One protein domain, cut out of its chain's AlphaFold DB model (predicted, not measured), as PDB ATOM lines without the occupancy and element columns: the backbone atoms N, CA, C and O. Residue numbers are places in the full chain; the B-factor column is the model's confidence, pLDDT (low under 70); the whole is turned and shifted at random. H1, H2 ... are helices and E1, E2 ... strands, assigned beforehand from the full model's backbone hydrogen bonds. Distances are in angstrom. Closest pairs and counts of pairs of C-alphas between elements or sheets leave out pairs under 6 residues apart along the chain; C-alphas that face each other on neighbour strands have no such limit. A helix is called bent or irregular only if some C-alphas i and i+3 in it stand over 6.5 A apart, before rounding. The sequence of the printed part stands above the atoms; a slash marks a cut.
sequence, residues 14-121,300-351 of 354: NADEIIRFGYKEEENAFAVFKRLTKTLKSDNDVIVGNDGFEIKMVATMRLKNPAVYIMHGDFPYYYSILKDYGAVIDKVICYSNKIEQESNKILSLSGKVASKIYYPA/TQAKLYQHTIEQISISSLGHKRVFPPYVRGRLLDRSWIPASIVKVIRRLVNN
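AT A GLANCE: This is residues 14 to 121 and 300 to 351 of the 354 residues of a protein of Sphingobacteriales bacterium (UniProt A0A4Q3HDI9). A small slab of four parallel strands, the sheet of E1 to E4, stands between H2, H3 and H4, side by side over one face, and H5 alone over the other. H1 packs across H2, away from the sheet, and H6 lies far out at one end of the longest axis, near H1, reached from H5 by a long link. The printed part has 160 residues, with six named helices and four named strands in the order H1 E1 H2 E2 H3 E3 H4 E4 H5 H6. The sheet's order is E1 E2 E3 E4, all parallel, and the class is mixed. The whole is compact, with a radius of gyration of the C-alphas of 16.5 A and spans of 48 by 35 by 34 A.

HOW THE PARTS SIT: Start at H1, residues 29 to 39, which touches H2, residues 52 to 61, about perpendicular at 88 degrees; their closest C-alphas, Phe 33 and Met 57, are 5.6 A apart. Look next at the parallel neighbours E1, residues 47 to 49, E2, residues 67 to 71, E3, residues 91 to 94, and E4, residues 114 to 116: N 49 and O 68 are 2.8 A apart, N 71 and O 93 2.8 A, and N 115 and O 92 2.9 A, within hydrogen-bond range. With H3, residues 76 to 88, and H4, residues 97 to 110, they form three strand-helix-strand units, parallel neighbour strands with a helix between: E1 H2 E2, E2 H3 E3 and E3 H4 E4, each with a right-handed crossover. H2, H3 and H4 are on the same face and run along the strands. H2 and H3 touch, closest at C-alphas 52 and 81, 5.9 A, at a shallow tilt of 30 degrees. H3 and H4 touch, closest at C-alphas 83 and 106, 6.7 A, at a shallow tilt of 34.5 degrees, only just short of steep. H5, residues 300 to 315, is on the opposite face at a height over the sheet of 9.1 A, giving three layers, helices on both faces of a sheet. H6, residues 339 to 350, is close to H1 but not clearly touching: C-alphas 31 and 339 are the closest, 7.1 A. Every O i to N i+4 pair is within hydrogen-bond range in H2, H5 and H6, against 5 of 7 in H1, 7 of 9 in H3 and 8 of 10 in H4.

IN THESE COORDINATES: Find C-alpha 29 at (165.242, 167.147, 237.058), where H1 begins its 16.0 A. E2 is 13.0 A long, H3 19.0 A and H4 19.8 A. H3 and H4 are irregular: C-alphas 84 and 87 are 8.1 A apart, C-alphas 106 and 109 7.5 A. Find C-alpha 300 at (137.790, 167.411, 212.564); from there H5 runs 22.6 A. H6, 16.1 A long, ends at C-alpha 350, (176.139, 178.584, 233.185).

THE WHOLE: The C-alphas farthest apart are those of Thr 300 and Leu 348, 49.6 A. Residues 122 to 299 are not printed, and C-alphas 121 and 300 are 11.0 A apart across the cut. The link from H5 to H6 is long, 23 residues. Mean pLDDT of the printed part is 84.8; residues 120 to 121, 317 to 320, 325 to 331 and 350 to 351 are under 70.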
ATOM      1  N   ASN A  14     140.606 176.681 227.662       74.56
ATOM      2  CA  ASN A  14     139.348 176.025 228.024       74.56
ATOM      3  C   ASN A  14     139.637 174.617 228.572       74.56
ATOM      4  O   ASN A  14     139.589 173.634 227.834       74.56
ATOM      5  N   ALA A  15     140.017 174.547 229.846       83.88
ATOM      6  CA  ALA A  15     140.345 173.326 230.567       83.88
ATOM      7  C   ALA A  15     139.570 173.271 231.888       83.88
ATOM      8  O   ALA A  15     139.342 174.306 232.513       83.88
ATOM      9  N   ASP A  16     139.222 172.062 232.339       88.38
ATOM     10  CA  ASP A  16     138.551 171.861 233.631       88.38
ATOM     11  C   ASP A  16     139.414 172.334 234.815       88.38
ATOM     12  O   ASP A  16     138.900 172.797 235.831       88.38
ATOM     13  N   GLU A  17     140.741 172.220 234.690       88.38
ATOM     14  CA  GLU A  17     141.710 172.654 235.695       88.38
ATOM     15  C   GLU A  17     143.026 173.088 235.031       88.38
ATOM     16  O   GLU A  17     143.558 172.395 234.163       88.38
ATOM     17  N   ILE A  18     143.586 174.220 235.475       89.06
ATOM     18  CA  ILE A  18     144.900 174.710 235.040       89.06
ATOM     19  C   ILE A  18     145.850 174.719 236.237       89.06
ATOM     20  O   ILE A  18     145.680 175.495 237.177       89.06
ATOM     21  N   ILE A  19     146.904 173.904 236.168       88.56
ATOM     22  CA  ILE A  19     147.959 173.860 237.184       88.56
ATOM     23  C   ILE A  19     149.208 174.547 236.630       88.56
ATOM     24  O   ILE A  19     149.841 174.061 235.695       88.56
ATOM     25  N   ARG A  20     149.597 175.678 237.228       89.00
ATOM     26  CA  ARG A  20     150.847 176.372 236.880       89.00
ATOM     27  C   ARG A  20     152.003 175.781 237.681       89.00
ATOM     28  O   ARG A  20     152.055 175.920 238.901       89.00
ATOM     29  N   PHE A  21     152.937 175.129 236.993       88.69
ATOM     30  CA  PHE A  21     154.089 174.478 237.611       88.69
ATOM     31  C   PHE A  21     155.395 175.187 237.231       88.69
ATOM     32  O   PHE A  21     155.841 175.124 236.089       88.69
ATOM     33  N   GLY A  22     156.023 175.850 238.203       88.88
ATOM     34  CA  GLY A  22     157.310 176.520 238.021       88.88
ATOM     35  C   GLY A  22     158.498 175.625 238.383       88.88
ATOM     36  O   GLY A  22     158.503 174.954 239.420       88.88
ATOM     37  N   TYR A  23     159.542 175.659 237.560       89.44
ATOM     38  CA  TYR A  23     160.851 175.085 237.869       89.44
ATOM     39  C   TYR A  23     161.958 175.922 237.229       89.44
ATOM     40  O   TYR A  23     161.702 176.704 236.315       89.44
ATOM     41  N   LYS A  24     163.192 175.777 237.716       85.56
ATOM     42  CA  LYS A  24     164.367 176.416 237.098       85.56
ATOM     43  C   LYS A  24     165.259 175.384 236.420       85.56
ATOM     44  O   LYS A  24     165.376 174.261 236.908       85.56
ATOM     45  N   GLU A  25     165.938 175.766 235.340       77.50
ATOM     46  CA  GLU A  25     166.846 174.867 234.612       77.50
ATOM     47  C   GLU A  25     168.002 174.343 235.482       77.50
ATOM     48  O   GLU A  25     168.539 173.255 235.247       77.50
ATOM     49  N   GLU A  26     168.390 175.075 236.531       81.44
ATOM     50  CA  GLU A  26     169.445 174.635 237.447       81.44
ATOM     51  C   GLU A  26     168.960 173.590 238.459       81.44
ATOM     52  O   GLU A  26     169.771 173.025 239.196       81.44
ATOM     53  N   GLU A  27     167.654 173.327 238.536       85.44
ATOM     54  CA  GLU A  27     167.112 172.309 239.429       85.44
ATOM     55  C   GLU A  27     167.430 170.891 238.951       85.44
ATOM     56  O   GLU A  27     167.450 170.589 237.759       85.44
ATOM     57  N   ASN A  28     167.629 169.989 239.912       85.31
ATOM     58  CA  ASN A  28     167.708 168.558 239.641       85.31
ATOM     59  C   ASN A  28     166.379 168.081 239.025       85.31
ATOM     60  O   ASN A  28     165.333 168.166 239.676       85.31
ATOM     61  N   ALA A  29     166.431 167.550 237.802       85.81
ATOM     62  CA  ALA A  29     165.242 167.147 237.058       85.81
ATOM     63  C   ALA A  29     164.441 166.047 237.774       85.81
ATOM     64  O   ALA A  29     163.218 166.108 237.790       85.81
ATOM     65  N   PHE A  30     165.094 165.096 238.454       89.25
ATOM     66  CA  PHE A  30     164.405 164.078 239.254       89.25
ATOM     67  C   PHE A  30     163.564 164.709 240.373       89.25
ATOM     68  O   PHE A  30     162.420 164.313 240.601       89.25
ATOM     69  N   ALA A  31     164.106 165.714 241.068       89.88
ATOM     70  CA  ALA A  31     163.365 166.422 242.109       89.88
ATOM     71  C   ALA A  31     162.174 167.197 241.527       89.88
ATOM     72  O   ALA A  31     161.099 167.194 242.125       89.88
ATOM     73  N   VAL A  32     162.353 167.817 240.358       92.62
ATOM     74  CA  VAL A  32     161.278 168.499 239.623       92.62
ATOM     75  C   VAL A  32     160.181 167.503 239.235       92.62
ATOM     76  O   VAL A  32     159.027 167.706 239.605       92.62
ATOM     77  N   PHE A  33     160.539 166.385 238.603       93.69
ATOM     78  CA  PHE A  33     159.614 165.320 238.211       93.69
ATOM     79  C   PHE A  33     158.846 164.744 239.399       93.69
ATOM     80  O   PHE A  33     157.631 164.612 239.327       93.69
ATOM     81  N   LYS A  34     159.507 164.493 240.534       93.31
ATOM     82  CA  LYS A  34     158.841 164.016 241.757       93.31
ATOM     83  C   LYS A  34     157.811 165.008 242.316       93.31
ATOM     84  O   LYS A  34     156.872 164.598 242.996       93.31
ATOM     85  N   ARG A  35     157.998 166.317 242.107       94.56
ATOM     86  CA  ARG A  35     156.980 167.319 242.465       94.56
ATOM     87  C   ARG A  35     155.846 167.312 241.446       94.56
ATOM     88  O   ARG A  35     154.695 167.322 241.865       94.56
ATOM     89  N   LEU A  36     156.176 167.255 240.157       92.94
ATOM     90  CA  LEU A  36     155.199 167.259 239.070       92.94
ATOM     91  C   LEU A  36     154.280 166.032 239.120       92.94
ATOM     92  O   LEU A  36     153.080 166.169 238.962       92.94
ATOM     93  N   THR A  37     154.781 164.847 239.481       93.38
ATOM     94  CA  THR A  37     153.946 163.636 239.593       93.38
ATOM     95  C   THR A  37     152.834 163.751 240.636       93.38
ATOM     96  O   THR A  37     151.891 162.973 240.600       93.38
ATOM     97  N   LYS A  38     152.925 164.700 241.580       92.50
ATOM     98  CA  LYS A  38     151.868 164.948 242.573       92.50
ATOM     99  C   LYS A  38     150.630 165.623 241.977       92.50
ATOM    100  O   LYS A  38     149.628 165.713 242.672       92.50
ATOM    101  N   THR A  39     150.711 166.125 240.743       91.19
ATOM    102  CA  THR A  39     149.570 166.715 240.032       91.19
ATOM    103  C   THR A  39     148.763 165.671 239.258       91.19
ATOM    104  O   THR A  39     147.700 165.998 238.744       91.19
ATOM    105  N   LEU A  40     149.259 164.432 239.146       90.38
ATOM    106  CA  LEU A  40     148.539 163.326 238.513       90.38
ATOM    107  C   LEU A  40     147.436 162.829 239.455       90.38
ATOM    108  O   LEU A  40     147.676 162.676 240.654       90.38
ATOM    109  N   LYS A  41     146.238 162.572 238.920       87.56
ATOM    110  CA  LYS A  41     145.073 162.145 239.711       87.56
ATOM    111  C   LYS A  41     144.964 160.623 239.767       87.56
ATOM    112  O   LYS A  41     144.494 160.080 240.766       87.56
ATOM    113  N   SER A  42     145.406 159.939 238.714       87.19
ATOM    114  CA  SER A  42     145.320 158.490 238.573       87.19
ATOM    115  C   SER A  42     146.460 157.921 237.727       87.19
ATOM    116  O   SER A  42     146.985 158.579 236.832       87.19
ATOM    117  N   ASP A  43     146.787 156.646 237.947       81.62
ATOM    118  CA  ASP A  43     147.702 155.871 237.092       81.62
ATOM    119  C   ASP A  43     147.109 155.591 235.693       81.62
ATOM    120  O   ASP A  43     147.832 155.165 234.792       81.62
ATOM    121  N   ASN A  44     145.807 155.838 235.506       82.06
ATOM    122  CA  ASN A  44     145.108 155.688 234.226       82.06
ATOM    123  C   ASN A  44     145.046 156.993 233.412       82.06
ATOM    124  O   ASN A  44     144.607 156.964 232.261       82.06
ATOM    125  N   ASP A  45     145.470 158.126 233.985       88.00
ATOM    126  CA  ASP A  45     145.485 159.409 233.280       88.00
ATOM    127  C   ASP A  45     146.492 159.355 232.125       88.00
ATOM    128  O   ASP A  45     147.631 158.912 232.314       88.00
ATOM    129  N   VAL A  46     146.097 159.839 230.944       91.94
ATOM    130  CA  VAL A  46     146.994 159.936 229.785       91.94
ATOM    131  C   VAL A  46     147.862 161.184 229.914       91.94
ATOM    132  O   VAL A  46     147.363 162.305 229.982       91.94
ATOM    133  N   ILE A  47     149.178 160.995 229.907       94.00
ATOM    134  CA  ILE A  47     150.162 162.075 229.892       94.00
ATOM    135  C   ILE A  47     150.440 162.445 228.438       94.00
ATOM    136  O   ILE A  47     151.020 161.658 227.690       94.00
ATOM    137  N   VAL A  48     150.054 163.653 228.037       93.50
ATOM    138  CA  VAL A  48     150.359 164.202 226.710       93.50
ATOM    139  C   VAL A  48     151.540 165.159 226.831       93.50
ATOM    140  O   VAL A  48     151.420 166.235 227.411       93.50
ATOM    141  N   GLY A  49     152.695 164.750 226.310       92.50
ATOM    142  CA  GLY A  49     153.894 165.577 226.243       92.50
ATOM    143  C   GLY A  49     153.951 166.346 224.931       92.50
ATOM    144  O   GLY A  49     154.137 165.739 223.875       92.50
ATOM    145  N   ASN A  50     153.845 167.674 225.008       87.44
ATOM    146  CA  ASN A  50     154.134 168.572 223.881       87.44
ATOM    147  C   ASN A  50     155.641 168.678 223.595       87.44
ATOM    148  O   ASN A  50     156.047 169.221 222.576       87.44
ATOM    149  N   ASP A  51     156.489 168.160 224.481       84.31
ATOM    150  CA  ASP A  51     157.906 167.973 224.209       84.31
ATOM    151  C   ASP A  51     158.435 166.730 224.957       84.31
ATOM    152  O   ASP A  51     157.690 165.945 225.545       84.31
ATOM    153  N   GLY A  52     159.746 166.498 224.934       87.62
ATOM    154  CA  GLY A  52     160.387 165.385 225.615       87.62
ATOM    155  C   GLY A  52     160.430 165.506 227.141       87.62
ATOM    156  O   GLY A  52     160.950 164.593 227.779       87.62
ATOM    157  N   PHE A  53     159.956 166.596 227.754       90.75
ATOM    158  CA  PHE A  53     160.048 166.796 229.205       90.75
ATOM    159  C   PHE A  53     159.140 165.833 229.982       90.75
ATOM    160  O   PHE A  53     159.614 165.109 230.861       90.75
ATOM    161  N   GLU A  54     157.865 165.744 229.610       92.69
ATOM    162  CA  GLU A  54     156.888 164.832 230.212       92.69
ATOM    163  C   GLU A  54     157.256 163.373 229.927       92.69
ATOM    164  O   GLU A  54     157.161 162.510 230.799       92.69
ATOM    165  N   ILE A  55     157.778 163.092 228.733       93.38
ATOM    166  CA  ILE A  55     158.246 161.751 228.367       93.38
ATOM    167  C   ILE A  55     159.435 161.324 229.240       93.38
ATOM    168  O   ILE A  55     159.478 160.199 229.749       93.38
ATOM    169  N   LYS A  56     160.381 162.237 229.493       92.06
ATOM    170  CA  LYS A  56     161.481 162.003 230.441       92.06
ATOM    171  C   LYS A  56     160.959 161.785 231.856       92.06
ATOM    172  O   LYS A  56     161.510 160.929 232.551       92.06
ATOM    173  N   MET A  57     159.913 162.496 232.285       93.06
ATOM    174  CA  MET A  57     159.269 162.260 233.581       93.06
ATOM    175  C   MET A  57     158.725 160.830 233.667       93.06
ATOM    176  O   MET A  57     159.056 160.125 234.620       93.06
ATOM    177  N   VAL A  58     157.961 160.381 232.664       92.56
ATOM    178  CA  VAL A  58     157.406 159.017 232.603       92.56
ATOM    179  C   VAL A  58     158.513 157.971 232.720       92.56
ATOM    180  O   VAL A  58     158.423 157.066 233.552       92.56
ATOM    181  N   ALA A  59     159.597 158.126 231.953       91.50
ATOM    182  CA  ALA A  59     160.740 157.218 232.003       91.50
ATOM    183  C   ALA A  59     161.451 157.233 233.368       91.50
ATOM    184  O   ALA A  59     161.741 156.180 233.937       91.50
ATOM    185  N   THR A  60     161.729 158.426 233.900       90.75
ATOM    186  CA  THR A  60     162.530 158.630 235.118       90.75
ATOM    187  C   THR A  60     161.801 158.170 236.371       90.75
ATOM    188  O   THR A  60     162.393 157.518 237.232       90.75
ATOM    189  N   MET A  61     160.515 158.498 236.468       91.25
ATOM    190  CA  MET A  61     159.670 158.174 237.616       91.25
ATOM    191  C   MET A  61     159.015 156.797 237.486       91.25
ATOM    192  O   MET A  61     158.327 156.360 238.404       91.25
ATOM    193  N   ARG A  62     159.265 156.103 236.368       91.56
ATOM    194  CA  ARG A  62     158.703 154.792 236.034       91.56
ATOM    195  C   ARG A  62     157.175 154.765 236.107       91.56
ATOM    196  O   ARG A  62     156.586 153.841 236.669       91.56
ATOM    197  N   LEU A  63     156.546 155.801 235.557       91.44
ATOM    198  CA  LEU A  63     155.093 155.946 235.584       91.44
ATOM    199  C   LEU A  63     154.433 154.908 234.682       91.44
ATOM    200  O   LEU A  63     154.921 154.610 233.590       91.44
ATOM    201  N   LYS A  64     153.316 154.354 235.155       89.44
ATOM    202  CA  LYS A  64     152.500 153.406 234.385       89.44
ATOM    203  C   LYS A  64     151.520 154.108 233.450       89.44
ATOM    204  O   LYS A  64     151.075 153.467 232.500       89.44
ATOM    205  N   ASN A  65     151.265 155.393 233.707       91.94
ATOM    206  CA  ASN A  65     150.427 156.265 232.901       91.94
ATOM    207  C   ASN A  65     150.712 156.102 231.404       91.94
ATOM    208  O   ASN A  65     151.886 156.064 231.008       91.94
ATOM    209  N   PRO A  66     149.668 156.042 230.569       91.69
ATOM    210  CA  PRO A  66     149.840 156.067 229.128       91.69
ATOM    211  C   PRO A  66     150.459 157.399 228.705       91.69
ATOM    212  O   PRO A  66     150.105 158.445 229.243       91.69
ATOM    213  N   ALA A  67     151.389 157.369 227.757       92.75
ATOM    214  CA  ALA A  67     152.163 158.531 227.345       92.75
ATOM    215  C   ALA A  67     152.027 158.778 225.840       92.75
ATOM    216  O   ALA A  67     152.383 157.933 225.016       92.75
ATOM    217  N   VAL A  68     151.555 159.968 225.485       93.94
ATOM    218  CA  VAL A  68     151.503 160.480 224.115       93.94
ATOM    219  C   VAL A  68     152.638 161.477 223.945       93.94
ATOM    220  O   VAL A  68     152.760 162.408 224.737       93.94
ATOM    221  N   TYR A  69     153.455 161.304 222.912       94.81
ATOM    222  CA  TYR A  69     154.501 162.254 222.550       94.81
ATOM    223  C   TYR A  69     154.113 163.021 221.290       94.81
ATOM    224  O   TYR A  69     153.882 162.414 220.246       94.81
ATOM    225  N   ILE A  70     154.056 164.347 221.375       93.69
ATOM    226  CA  ILE A  70     153.765 165.214 220.236       93.69
ATOM    227  C   ILE A  70     155.077 165.786 219.685       93.69
ATOM    228  O   ILE A  70     155.821 166.477 220.375       93.69
ATOM    229  N   MET A  71     155.365 165.496 218.417       91.94
ATOM    230  CA  MET A  71     156.545 165.992 217.708       91.94
ATOM    231  C   MET A  71     156.190 167.225 216.878       91.94
ATOM    232  O   MET A  71     155.511 167.117 215.857       91.94
ATOM    233  N   HIS A  72     156.690 168.395 217.285       87.50
ATOM    234  CA  HIS A  72     156.419 169.670 216.603       87.50
ATOM    235  C   HIS A  72     157.329 169.972 215.416       87.50
ATOM    236  O   HIS A  72     157.077 170.931 214.686       87.50
ATOM    237  N   GLY A  73     158.379 169.182 215.194       87.94
ATOM    238  CA  GLY A  73     159.334 169.498 214.148       87.94
ATOM    239  C   GLY A  73     160.177 168.346 213.648       87.94
ATOM    240  O   GLY A  73     160.469 167.402 214.380       87.94
ATOM    241  N   ASP A  74     160.618 168.482 212.401       92.06
ATOM    242  CA  ASP A  74     161.578 167.589 211.759       92.06
ATOM    243  C   ASP A  74     163.009 167.957 212.190       92.06
ATOM    244  O   ASP A  74     163.832 168.419 211.405       92.06
ATOM    245  N   PHE A  75     163.288 167.840 213.492       91.38
ATOM    246  CA  PHE A  75     164.596 168.168 214.066       91.38
ATOM    247  C   PHE A  75     165.223 166.948 214.744       91.38
ATOM    248  O   PHE A  75     164.507 166.186 215.403       91.38
ATOM    249  N   PRO A  76     166.566 166.808 214.714       91.38
ATOM    250  CA  PRO A  76     167.271 165.711 215.383       91.38
ATOM    251  C   PRO A  76     166.883 165.522 216.853       91.38
ATOM    252  O   PRO A  76     166.838 164.396 217.344       91.38
ATOM    253  N   TYR A  77     166.563 166.621 217.541       91.38
ATOM    254  CA  TYR A  77     166.079 166.616 218.916       91.38
ATOM    255  C   TYR A  77     164.843 165.722 219.113       91.38
ATOM    256  O   TYR A  77     164.904 164.818 219.945       91.38
ATOM    257  N   TYR A  78     163.777 165.885 218.321       93.25
ATOM    258  CA  TYR A  78     162.547 165.095 218.477       93.25
ATOM    259  C   TYR A  78     162.804 163.597 218.249       93.25
ATOM    260  O   TYR A  78     162.386 162.747 219.037       93.25
ATOM    261  N   TYR A  79     163.598 163.260 217.232       93.12
ATOM    262  CA  TYR A  79     163.985 161.872 216.978       93.12
ATOM    263  C   TYR A  79     164.884 161.292 218.076       93.12
ATOM    264  O   TYR A  79     164.819 160.096 218.347       93.12
ATOM    265  N   SER A  80     165.726 162.108 218.720       91.56
ATOM    266  CA  SER A  80     166.541 161.658 219.856       91.56
ATOM    267  C   SER A  80     165.680 161.249 221.050       91.56
ATOM    268  O   SER A  80     165.931 160.202 221.641       91.56
ATOM    269  N   ILE A  81     164.611 162.002 221.338       91.25
ATOM    270  CA  ILE A  81     163.650 161.654 222.389       91.25
ATOM    271  C   ILE A  81     162.976 160.327 222.050       91.25
ATOM    272  O   ILE A  81     162.894 159.445 222.901       91.25
ATOM    273  N   LEU A  82     162.560 160.155 220.796       91.25
ATOM    274  CA  LEU A  82     161.941 158.916 220.344       91.25
ATOM    275  C   LEU A  82     162.888 157.709 220.449       91.25
ATOM    276  O   LEU A  82     162.477 156.645 220.904       91.25
ATOM    277  N   LYS A  83     164.164 157.871 220.082       90.12
ATOM    278  CA  LYS A  83     165.187 156.816 220.195       90.12
ATOM    279  C   LYS A  83     165.486 156.450 221.647       90.12
ATOM    280  O   LYS A  83     165.585 155.270 221.967       90.12
ATOM    281  N   ASP A  84     165.627 157.447 222.517       87.44
ATOM    282  CA  ASP A  84     165.995 157.230 223.918       87.44
ATOM    283  C   ASP A  84     164.802 156.725 224.761       87.44
ATOM    284  O   ASP A  84     164.992 155.964 225.713       87.44
ATOM    285  N   TYR A  85     163.570 157.127 224.418       89.50
ATOM    286  CA  TYR A  85     162.376 156.925 225.251       89.50
ATOM    287  C   TYR A  85     161.201 156.219 224.557       89.50
ATOM    288  O   TYR A  85     160.159 156.035 225.181       89.50
ATOM    289  N   GLY A  86     161.346 155.742 223.317       88.94
ATOM    290  CA  GLY A  86     160.275 155.067 222.563       88.94
ATOM    291  C   GLY A  86     159.637 153.876 223.289       88.94
ATOM    292  O   GLY A  86     158.441 153.614 223.154       88.94
ATOM    293  N   ALA A  87     160.390 153.193 224.158       86.94
ATOM    294  CA  ALA A  87     159.870 152.106 224.991       86.94
ATOM    295  C   ALA A  87     158.756 152.559 225.958       86.94
ATOM    296  O   ALA A  87     157.840 151.782 226.237       86.94
ATOM    297  N   VAL A  88     158.774 153.821 226.399       88.88
ATOM    298  CA  VAL A  88     157.776 154.400 227.312       88.88
ATOM    299  C   VAL A  88     156.789 155.347 226.631       88.88
ATOM    300  O   VAL A  88     155.992 155.951 227.332       88.88
ATOM    301  N   ILE A  89     156.830 155.508 225.310       91.38
ATOM    302  CA  ILE A  89     155.849 156.306 224.556       91.38
ATOM    303  C   ILE A  89     154.802 155.349 223.998       91.38
ATOM    304  O   ILE A  89     155.186 154.428 223.300       91.38
ATOM    305  N   ASP A  90     153.513 155.505 224.272       90.25
ATOM    306  CA  ASP A  90     152.466 154.624 223.718       90.25
ATOM    307  C   ASP A  90     152.008 155.069 222.329       90.25
ATOM    308  O   ASP A  90     151.655 154.242 221.489       90.25
ATOM    309  N   LYS A  91     152.065 156.378 222.066       91.88
ATOM    310  CA  LYS A  91     151.720 156.965 220.772       91.88
ATOM    311  C   LYS A  91     152.588 158.169 220.472       91.88
ATOM    312  O   LYS A  91     152.848 158.983 221.357       91.88
ATOM    313  N   VAL A  92     152.960 158.310 219.207       94.19
ATOM    314  CA  VAL A  92     153.517 159.555 218.679       94.19
ATOM    315  C   VAL A  92     152.462 160.248 217.825       94.19
ATOM    316  O   VAL A  92     151.852 159.613 216.965       94.19
ATOM    317  N   ILE A  93     152.257 161.539 218.055       94.19
ATOM    318  CA  ILE A  93     151.504 162.417 217.159       94.19
ATOM    319  C   ILE A  93     152.500 163.368 216.501       94.19
ATOM    320  O   ILE A  93     153.391 163.900 217.159       94.19
ATOM    321  N   CYS A  94     152.368 163.571 215.200       93.19
ATOM    322  CA  CYS A  94     153.227 164.467 214.433       93.19
ATOM    323  C   CYS A  94     152.426 165.169 213.334       93.19
ATOM    324  O   CYS A  94     151.269 164.832 213.090       93.19
ATOM    325  N   TYR A  95     153.046 166.140 212.670       90.31
ATOM    326  CA  TYR A  95     152.340 167.055 211.767       90.31
ATOM    327  C   TYR A  95     152.677 166.885 210.280       90.31
ATOM    328  O   TYR A  95     152.185 167.648 209.454       90.31
ATOM    329  N   SER A  96     153.520 165.911 209.934       91.62
ATOM    330  CA  SER A  96     154.061 165.736 208.584       91.62
ATOM    331  C   SER A  96     154.213 164.257 208.246       91.62
ATOM    332  O   SER A  96     154.575 163.450 209.107       91.62
ATOM    333  N   ASN A  97     153.946 163.905 206.988       91.94
ATOM    334  CA  ASN A  97     154.101 162.548 206.462       91.94
ATOM    335  C   ASN A  97     155.536 162.052 206.640       91.94
ATOM    336  O   ASN A  97     155.762 160.902 207.011       91.94
ATOM    337  N   LYS A  98     156.518 162.928 206.410       94.00
ATOM    338  CA  LYS A  98     157.929 162.593 206.590       94.00
ATOM    339  C   LYS A  98     158.237 162.252 208.045       94.00
ATOM    340  O   LYS A  98     158.840 161.215 208.310       94.00
ATOM    341  N   ILE A  99     157.781 163.083 208.986       94.50
ATOM    342  CA  ILE A  99     158.006 162.838 210.417       94.50
ATOM    343  C   ILE A  99     157.350 161.520 210.831       94.50
ATOM    344  O   ILE A  99     157.960 160.742 211.561       94.50
ATOM    345  N   GLU A 100     156.140 161.236 210.345       94.69
ATOM    346  CA  GLU A 100     155.441 159.977 210.611       94.69
ATOM    347  C   GLU A 100     156.244 158.770 210.106       94.69
ATOM    348  O   GLU A 100     156.491 157.830 210.864       94.69
ATOM    349  N   GLN A 101     156.700 158.811 208.853       93.81
ATOM    350  CA  GLN A 101     157.492 157.745 208.241       93.81
ATOM    351  C   GLN A 101     158.805 157.504 208.995       93.81
ATOM    352  O   GLN A 101     159.113 156.362 209.344       93.81
ATOM    353  N   GLU A 102     159.562 158.559 209.299       94.50
ATOM    354  CA  GLU A 102     160.825 158.451 210.039       94.50
ATOM    355  C   GLU A 102     160.611 157.964 211.477       94.50
ATOM    356  O   GLU A 102     161.351 157.111 211.978       94.50
ATOM    357  N   SER A 103     159.550 158.431 212.132       94.31
ATOM    358  CA  SER A 103     159.183 157.974 213.474       94.31
ATOM    359  C   SER A 103     158.797 156.496 213.482       94.31
ATOM    360  O   SER A 103     159.233 155.750 214.358       94.31
ATOM    361  N   ASN A 104     158.048 156.036 212.477       93.25
ATOM    362  CA  ASN A 104     157.662 154.633 212.333       93.25
ATOM    363  C   ASN A 104     158.859 153.716 212.052       93.25
ATOM    364  O   ASN A 104     158.904 152.601 212.574       93.25
ATOM    365  N   LYS A 105     159.879 154.184 211.318       92.56
ATOM    366  CA  LYS A 105     161.146 153.443 211.168       92.56
ATOM    367  C   LYS A 105     161.815 153.216 212.525       92.56
ATOM    368  O   LYS A 105     162.229 152.094 212.820       92.56
ATOM    369  N   ILE A 106     161.866 154.247 213.371       90.69
ATOM    370  CA  ILE A 106     162.448 154.166 214.723       90.69
ATOM    371  C   ILE A 106     161.615 153.252 215.634       90.69
ATOM    372  O   ILE A 106     162.173 152.472 216.405       90.69
ATOM    373  N   LEU A 107     160.286 153.321 215.536       87.56
ATOM    374  CA  LEU A 107     159.364 152.556 216.378       87.56
ATOM    375  C   LEU A 107     159.134 151.110 215.919       87.56
ATOM    376  O   LEU A 107     158.553 150.339 216.684       87.56
ATOM    377  N   SER A 108     159.603 150.723 214.731       83.00
ATOM    378  CA  SER A 108     159.336 149.425 214.088       83.00
ATOM    379  C   SER A 108     159.523 148.201 214.998       83.00
ATOM    380  O   SER A 108     158.711 147.280 214.969       83.00
ATOM    381  N   LEU A 109     160.535 148.209 215.870       74.00
ATOM    382  CA  LEU A 109     160.829 147.104 216.796       74.00
ATOM    383  C   LEU A 109     159.908 147.045 218.026       74.00
ATOM    384  O   LEU A 109     159.909 146.054 218.752       74.00
ATOM    385  N   SER A 110     159.147 148.106 218.288       73.50
ATOM    386  CA  SER A 110     158.301 148.245 219.478       73.50
ATOM    387  C   SER A 110     156.821 147.941 219.231       73.50
ATOM    388  O   SER A 110     156.044 147.942 220.182       73.50
ATOM    389  N   GLY A 111     156.418 147.711 217.972       72.50
ATOM    390  CA  GLY A 111     155.014 147.513 217.583       72.50
ATOM    391  C   GLY A 111     154.136 148.765 217.724       72.50
ATOM    392  O   GLY A 111     152.921 148.686 217.565       72.50
ATOM    393  N   LYS A 112     154.741 149.916 218.035       83.00
ATOM    394  CA  LYS A 112     154.069 151.207 218.190       83.00
ATOM    395  C   LYS A 112     154.123 151.988 216.890       83.00
ATOM    396  O   LYS A 112     155.025 151.795 216.079       83.00
ATOM    397  N   VAL A 113     153.173 152.901 216.726       83.69
ATOM    398  CA  VAL A 113     153.050 153.709 215.513       83.69
ATOM    399  C   VAL A 113     152.910 155.189 215.843       83.69
ATOM    400  O   VAL A 113     152.196 155.582 216.772       83.69
ATOM    401  N   ALA A 114     153.587 156.006 215.051       88.81
ATOM    402  CA  ALA A 114     153.300 157.416 214.908       88.81
ATOM    403  C   ALA A 114     152.055 157.604 214.040       88.81
ATOM    404  O   ALA A 114     151.793 156.812 213.133       88.81
ATOM    405  N   SER A 115     151.290 158.649 214.337       90.62
ATOM    406  CA  SER A 115     150.191 159.097 213.493       90.62
ATOM    407  C   SER A 115     150.336 160.567 213.167       90.62
ATOM    408  O   SER A 115     150.582 161.394 214.052       90.62
ATOM    409  N   LYS A 116     150.153 160.890 211.893       90.44
ATOM    410  CA  LYS A 116     150.008 162.261 211.444       90.44
ATOM    411  C   LYS A 116     148.617 162.768 211.807       90.44
ATOM    412  O   LYS A 116     147.614 162.246 211.327       90.44
ATOM    413  N   ILE A 117     148.568 163.803 212.634       89.19
ATOM    414  CA  ILE A 117     147.346 164.545 212.945       89.19
ATOM    415  C   ILE A 117     147.719 166.016 212.850       89.19
ATOM    416  O   ILE A 117     148.666 166.456 213.502       89.19
ATOM    417  N   TYR A 118     147.035 166.768 211.990       84.25
ATOM    418  CA  TYR A 118     147.351 168.180 211.826       84.25
ATOM    419  C   TYR A 118     146.948 168.942 213.080       84.25
ATOM    420  O   TYR A 118     145.932 168.640 213.705       84.25
ATOM    421  N   TYR A 119     147.734 169.956 213.436       77.81
ATOM    422  CA  TYR A 119     147.350 170.849 214.516       77.81
ATOM    423  C   TYR A 119     145.976 171.454 214.183       77.81
ATOM    424  O   TYR A 119     145.787 171.877 213.036       77.81
ATOM    425  N   PRO A 120     145.026 171.517 215.137       67.38
ATOM    426  CA  PRO A 120     143.777 172.247 214.960       67.38
ATOM    427  C   PRO A 120     144.097 173.747 214.966       67.38
ATOM    428  O   PRO A 120     143.836 174.468 215.928       67.38
ATOM    429  N   ALA A 121     144.754 174.217 213.904       61.97
ATOM    430  CA  ALA A 121     145.017 175.625 213.686       61.97
ATOM    431  C   ALA A 121     143.667 176.327 213.634       61.97
ATOM    432  O   ALA A 121     142.733 175.791 213.052       61.97
ATOM    433  N   THR A 300     137.326 168.677 213.136       89.94
ATOM    434  CA  THR A 300     137.790 167.411 212.564       89.94
ATOM    435  C   THR A 300     139.113 166.996 213.195       89.94
ATOM    436  O   THR A 300     139.220 165.877 213.697       89.94
ATOM    437  N   GLN A 301     140.098 167.899 213.247       90.44
ATOM    438  CA  GLN A 301     141.385 167.599 213.874       90.44
ATOM    439  C   GLN A 301     141.233 167.339 215.379       90.44
ATOM    440  O   GLN A 301     141.746 166.339 215.876       90.44
ATOM    441  N   ALA A 302     140.450 168.143 216.105       89.75
ATOM    442  CA  ALA A 302     140.181 167.935 217.530       89.75
ATOM    443  C   ALA A 302     139.558 166.559 217.816       89.75
ATOM    444  O   ALA A 302     139.979 165.875 218.749       89.75
ATOM    445  N   LYS A 303     138.620 166.101 216.978       91.44
ATOM    446  CA  LYS A 303     138.050 164.749 217.081       91.44
ATOM    447  C   LYS A 303     139.087 163.652 216.861       91.44
ATOM    448  O   LYS A 303     139.041 162.642 217.557       91.44
ATOM    449  N   LEU A 304     140.023 163.835 215.928       92.31
ATOM    450  CA  LEU A 304     141.114 162.878 215.708       92.31
ATOM    451  C   LEU A 304     142.054 162.804 216.918       92.31
ATOM    452  O   LEU A 304     142.428 161.701 217.326       92.31
ATOM    453  N   TYR A 305     142.387 163.948 217.523       91.81
ATOM    454  CA  TYR A 305     143.140 163.997 218.781       91.81
ATOM    455  C   TYR A 305     142.405 163.269 219.903       91.81
ATOM    456  O   TYR A 305     142.978 162.371 220.518       91.81
ATOM    457  N   GLN A 306     141.134 163.611 220.130       91.25
ATOM    458  CA  GLN A 306     140.303 162.994 221.161       91.25
ATOM    459  C   GLN A 306     140.238 161.475 220.977       91.25
ATOM    460  O   GLN A 306     140.599 160.730 221.886       91.25
ATOM    461  N   HIS A 307     139.871 161.015 219.780       92.38
ATOM    462  CA  HIS A 307     139.780 159.592 219.471       92.38
ATOM    463  C   HIS A 307     141.114 158.869 219.700       92.38
ATOM    464  O   HIS A 307     141.150 157.792 220.292       92.38
ATOM    465  N   THR A 308     142.226 159.471 219.270       90.56
ATOM    466  CA  THR A 308     143.563 158.889 219.448       90.56
ATOM    467  C   THR A 308     143.918 158.743 220.927       90.56
ATOM    468  O   THR A 308     144.417 157.694 221.333       90.56
ATOM    469  N   ILE A 309     143.649 159.766 221.740       89.81
ATOM    470  CA  ILE A 309     143.939 159.763 223.179       89.81
ATOM    471  C   ILE A 309     143.053 158.745 223.917       89.81
ATOM    472  O   ILE A 309     143.556 157.981 224.743       89.81
ATOM    473  N   GLU A 310     141.762 158.672 223.586       89.62
ATOM    474  CA  GLU A 310     140.818 157.710 224.170       89.62
ATOM    475  C   GLU A 310     141.214 156.257 223.874       89.62
ATOM    476  O   GLU A 310     141.234 155.421 224.779       89.62
ATOM    477  N   GLN A 311     141.602 155.951 222.629       87.88
ATOM    478  CA  GLN A 311     142.064 154.611 222.245       87.88
ATOM    479  C   GLN A 311     143.274 154.165 223.069       87.88
ATOM    480  O   GLN A 311     143.331 153.018 223.515       87.88
ATOM    481  N   ILE A 312     144.215 155.077 223.323       85.38
ATOM    482  CA  ILE A 312     145.412 154.791 224.120       85.38
ATOM    483  C   ILE A 312     145.048 154.507 225.569       85.38
ATOM    484  O   ILE A 312     145.595 153.573 226.152       85.38
ATOM    485  N   SER A 313     144.127 155.281 226.151       79.88
ATOM    486  CA  SER A 313     143.655 155.054 227.522       79.88
ATOM    487  C   SER A 313     143.107 153.634 227.696       79.88
ATOM    488  O   SER A 313     143.399 152.980 228.693       79.88
ATOM    489  N   ILE A 314     142.411 153.106 226.684       76.62
ATOM    490  CA  ILE A 314     141.862 151.744 226.696       76.62
ATOM    491  C   ILE A 314     142.953 150.690 226.452       76.62
ATOM    492  O   ILE A 314     143.063 149.725 227.206       76.62
ATOM    493  N   SER A 315     143.772 150.850 225.407       75.69
ATOM    494  CA  SER A 315     144.722 149.817 224.960       75.69
ATOM    495  C   SER A 315     145.928 149.630 225.883       75.69
ATOM    496  O   SER A 315     146.612 148.609 225.827       75.69
ATOM    497  N   SER A 316     146.232 150.636 226.698       70.00
ATOM    498  CA  SER A 316     147.364 150.632 227.631       70.00
ATOM    499  C   SER A 316     147.060 149.934 228.963       70.00
ATOM    500  O   SER A 316     147.991 149.609 229.708       70.00
ATOM    501  N   LEU A 317     145.786 149.641 229.257       64.19
ATOM    502  CA  LEU A 317     145.381 148.934 230.470       64.19
ATOM    503  C   LEU A 317     146.020 147.536 230.522       64.19
ATOM    504  O   LEU A 317     145.797 146.686 229.664       64.19
ATOM    505  N   GLY A 318     146.834 147.293 231.552       60.22
ATOM    506  CA  GLY A 318     147.486 145.998 231.786       60.22
ATOM    507  C   GLY A 318     148.756 145.734 230.967       60.22
ATOM    508  O   GLY A 318     149.371 144.679 231.141       60.22
ATOM    509  N   HIS A 319     149.203 146.670 230.121       67.19
ATOM    510  CA  HIS A 319     150.426 146.490 229.338       67.19
ATOM    511  C   HIS A 319     151.681 146.596 230.227       67.19
ATOM    512  O   HIS A 319     151.861 147.553 230.984       67.19
ATOM    513  N   LYS A 320     152.592 145.615 230.144       67.00
ATOM    514  CA  LYS A 320     153.873 145.672 230.869       67.00
ATOM    515  C   LYS A 320     154.831 146.618 230.144       67.00
ATOM    516  O   LYS A 320     155.415 146.259 229.126       67.00
ATOM    517  N   ARG A 321     155.011 147.821 230.692       78.88
ATOM    518  CA  ARG A 321     155.936 148.831 230.159       78.88
ATOM    519  C   ARG A 321     157.391 148.454 230.439       78.88
ATOM    520  O   ARG A 321     157.752 148.133 231.573       78.88
ATOM    521  N   VAL A 322     158.231 148.539 229.410       81.06
ATOM    522  CA  VAL A 322     159.687 148.415 229.541       81.06
ATOM    523  C   VAL A 322     160.265 149.807 229.754       81.06
ATOM    524  O   VAL A 322     160.093 150.697 228.924       81.06
ATOM    525  N   PHE A 323     160.955 149.996 230.875       81.94
ATOM    526  CA  PHE A 323     161.644 151.247 231.171       81.94
ATOM    527  C   PHE A 323     163.110 151.137 230.757       81.94
ATOM    528  O   PHE A 323     163.739 150.116 231.053       81.94
ATOM    529  N   PRO A 324     163.680 152.168 230.113       74.31
ATOM    530  CA  PRO A 324     165.092 152.157 229.779       74.31
ATOM    531  C   PRO A 324     165.930 152.037 231.067       74.31
ATOM    532  O   PRO A 324     165.623 152.691 232.070       74.31
ATOM    533  N   PRO A 325     167.000 151.217 231.072       61.06
ATOM    534  CA  PRO A 325     167.863 151.048 232.244       61.06
ATOM    535  C   PRO A 325     168.591 152.352 232.608       61.06
ATOM    536  O   PRO A 325     168.974 152.557 233.760       61.06
ATOM    537  N   TYR A 326     168.749 153.247 231.628       62.31
ATOM    538  CA  TYR A 326     169.356 154.558 231.773       62.31
ATOM    539  C   TYR A 326     168.511 155.626 231.068       62.31
ATOM    540  O   TYR A 326     168.244 155.524 229.876       62.31
ATOM    541  N   VAL A 327     168.117 156.666 231.807       61.03
ATOM    542  CA  VAL A 327     167.537 157.895 231.246       61.03
ATOM    543  C   VAL A 327     168.697 158.797 230.831       61.03
ATOM    544  O   VAL A 327     169.505 159.199 231.672       61.03
ATOM    545  N   ARG A 328     168.803 159.089 229.533       52.06
ATOM    546  CA  ARG A 328     169.874 159.912 228.964       52.06
ATOM    547  C   ARG A 328     169.673 161.374 229.380       52.06
ATOM    548  O   ARG A 328     168.735 162.042 228.953       52.06
ATOM    549  N   GLY A 329     170.545 161.864 230.255       54.03
ATOM    550  CA  GLY A 329     170.426 163.181 230.879       54.03
ATOM    551  C   GLY A 329     171.468 163.339 231.981       54.03
ATOM    552  O   GLY A 329     171.905 162.349 232.567       54.03
ATOM    553  N   ARG A 330     171.937 164.574 232.174       60.81
ATOM    554  CA  ARG A 330     173.165 164.981 232.883       60.81
ATOM    555  C   ARG A 330     173.388 164.177 234.172       60.81
ATOM    556  O   ARG A 330     172.470 164.019 234.965       60.81
ATOM    557  N   LEU A 331     174.633 163.746 234.425       66.31
ATOM    558  CA  LEU A 331     175.076 163.041 235.650       66.31
ATOM    559  C   LEU A 331     174.496 163.616 236.951       66.31
ATOM    560  O   LEU A 331     174.323 162.881 237.913       66.31
ATOM    561  N   LEU A 332     174.189 164.913 236.957       72.06
ATOM    562  CA  LEU A 332     173.631 165.668 238.070       72.06
ATOM    563  C   LEU A 332     172.143 165.392 238.368       72.06
ATOM    564  O   LEU A 332     171.694 165.717 239.456       72.06
ATOM    565  N   ASP A 333     171.378 164.771 237.469       72.94
ATOM    566  CA  ASP A 333     169.927 164.548 237.625       72.94
ATOM    567  C   ASP A 333     169.572 163.211 238.298       72.94
ATOM    568  O   ASP A 333     168.473 162.679 238.137       72.94
ATOM    569  N   ARG A 334     170.504 162.626 239.058       77.94
ATOM    570  CA  ARG A 334     170.266 161.374 239.792       77.94
ATOM    571  C   ARG A 334     169.507 161.635 241.090       77.94
ATOM    572  O   ARG A 334     169.712 162.657 241.744       77.94
ATOM    573  N   SER A 335     168.695 160.661 241.502       75.56
ATOM    574  CA  SER A 335     167.903 160.710 242.739       75.56
ATOM    575  C   SER A 335     168.750 160.870 244.007       75.56
ATOM    576  O   SER A 335     168.276 161.442 244.984       75.56
ATOM    577  N   TRP A 336     169.997 160.392 243.987       75.25
ATOM    578  CA  TRP A 336     170.929 160.472 245.113       75.25
ATOM    579  C   TRP A 336     171.751 161.770 245.164       75.25
ATOM    580  O   TRP A 336     172.482 161.963 246.129       75.25
ATOM    581  N   ILE A 337     171.682 162.652 244.155       76.31
ATOM    582  CA  ILE A 337     172.430 163.922 244.171       76.31
ATOM    583  C   ILE A 337     171.536 165.016 244.764       76.31
ATOM    584  O   ILE A 337     170.502 165.342 244.174       76.31
ATOM    585  N   PRO A 338     171.924 165.638 245.895       79.25
ATOM    586  CA  PRO A 338     171.162 166.723 246.497       79.25
ATOM    587  C   PRO A 338     170.915 167.873 245.516       79.25
ATOM    588  O   PRO A 338     171.839 168.373 244.871       79.25
ATOM    589  N   ALA A 339     169.669 168.354 245.446       77.38
ATOM    590  CA  ALA A 339     169.288 169.446 244.547       77.38
ATOM    591  C   ALA A 339     170.085 170.741 244.798       77.38
ATOM    592  O   ALA A 339     170.300 171.518 243.870       77.38
ATOM    593  N   SER A 340     170.552 170.966 246.030       77.06
ATOM    594  CA  SER A 340     171.441 172.077 246.388       77.06
ATOM    595  C   SER A 340     172.787 172.005 245.661       77.06
ATOM    596  O   SER A 340     173.235 173.011 245.119       77.06
ATOM    597  N   ILE A 341     173.392 170.817 245.575       78.25
ATOM    598  CA  ILE A 341     174.677 170.591 244.898       78.25
ATOM    599  C   ILE A 341     174.529 170.789 243.387       78.25
ATOM    600  O   ILE A 341     175.334 171.485 242.773       78.25
ATOM    601  N   VAL A 342     173.460 170.248 242.791       79.12
ATOM    602  CA  VAL A 342     173.171 170.419 241.355       79.12
ATOM    603  C   VAL A 342     173.031 171.893 240.988       79.12
ATOM    604  O   VAL A 342     173.641 172.338 240.015       79.12
ATOM    605  N   LYS A 343     172.283 172.658 241.795       77.75
ATOM    606  CA  LYS A 343     172.095 174.101 241.598       77.75
ATOM    607  C   LYS A 343     173.418 174.856 241.621       77.75
ATOM    608  O   LYS A 343     173.628 175.715 240.771       77.75
ATOM    609  N   VAL A 344     174.306 174.548 242.569       79.62
ATOM    610  CA  VAL A 344     175.627 175.191 242.665       79.62
ATOM    611  C   VAL A 344     176.463 174.885 241.423       79.62
ATOM    612  O   VAL A 344     176.924 175.813 240.766       79.62
ATOM    613  N   ILE A 345     176.586 173.610 241.043       78.38
ATOM    614  CA  ILE A 345     177.390 173.207 239.880       78.38
ATOM    615  C   ILE A 345     176.851 173.845 238.593       78.38
ATOM    616  O   ILE A 345     177.619 174.393 237.807       78.38
ATOM    617  N   ARG A 346     175.531 173.833 238.376       78.31
ATOM    618  CA  ARG A 346     174.930 174.426 237.172       78.31
ATOM    619  C   ARG A 346     175.054 175.944 237.125       78.31
ATOM    620  O   ARG A 346     175.274 176.473 236.043       78.31
ATOM    621  N   ARG A 347     174.975 176.639 238.264       78.00
ATOM    622  CA  ARG A 347     175.242 178.087 238.323       78.00
ATOM    623  C   ARG A 347     176.679 178.420 237.936       78.00
ATOM    624  O   ARG A 347     176.877 179.392 237.223       78.00
ATOM    625  N   LEU A 348     177.645 177.611 238.369       74.50
ATOM    626  CA  LEU A 348     179.056 177.793 238.016       74.50
ATOM    627  C   LEU A 348     179.313 177.522 236.525       74.50
ATOM    628  O   LEU A 348     180.037 178.270 235.883       74.50
ATOM    629  N   VAL A 349     178.679 176.494 235.952       71.12
ATOM    630  CA  VAL A 349     178.816 176.162 234.520       71.12
ATOM    631  C   VAL A 349     178.123 177.190 233.618       71.12
ATOM    632  O   VAL A 349     178.672 177.572 232.592       71.12
ATOM    633  N   ASN A 350     176.928 177.650 233.995       62.09
ATOM    634  CA  ASN A 350     176.139 178.584 233.185       62.09
ATOM    635  C   ASN A 350     176.556 180.054 233.376       62.09
ATOM    636  O   ASN A 350     176.057 180.918 232.660       62.09
ATOM    637  N   ASN A 351     177.435 180.357 234.337       53.72
ATOM    638  CA  ASN A 351     177.879 181.716 234.634       53.72
ATOM    639  C   ASN A 351     179.401 181.742 234.900       53.72
ATOM    640  O   ASN A 351     179.826 181.810 236.053       53.72
TER     641      ASN A 351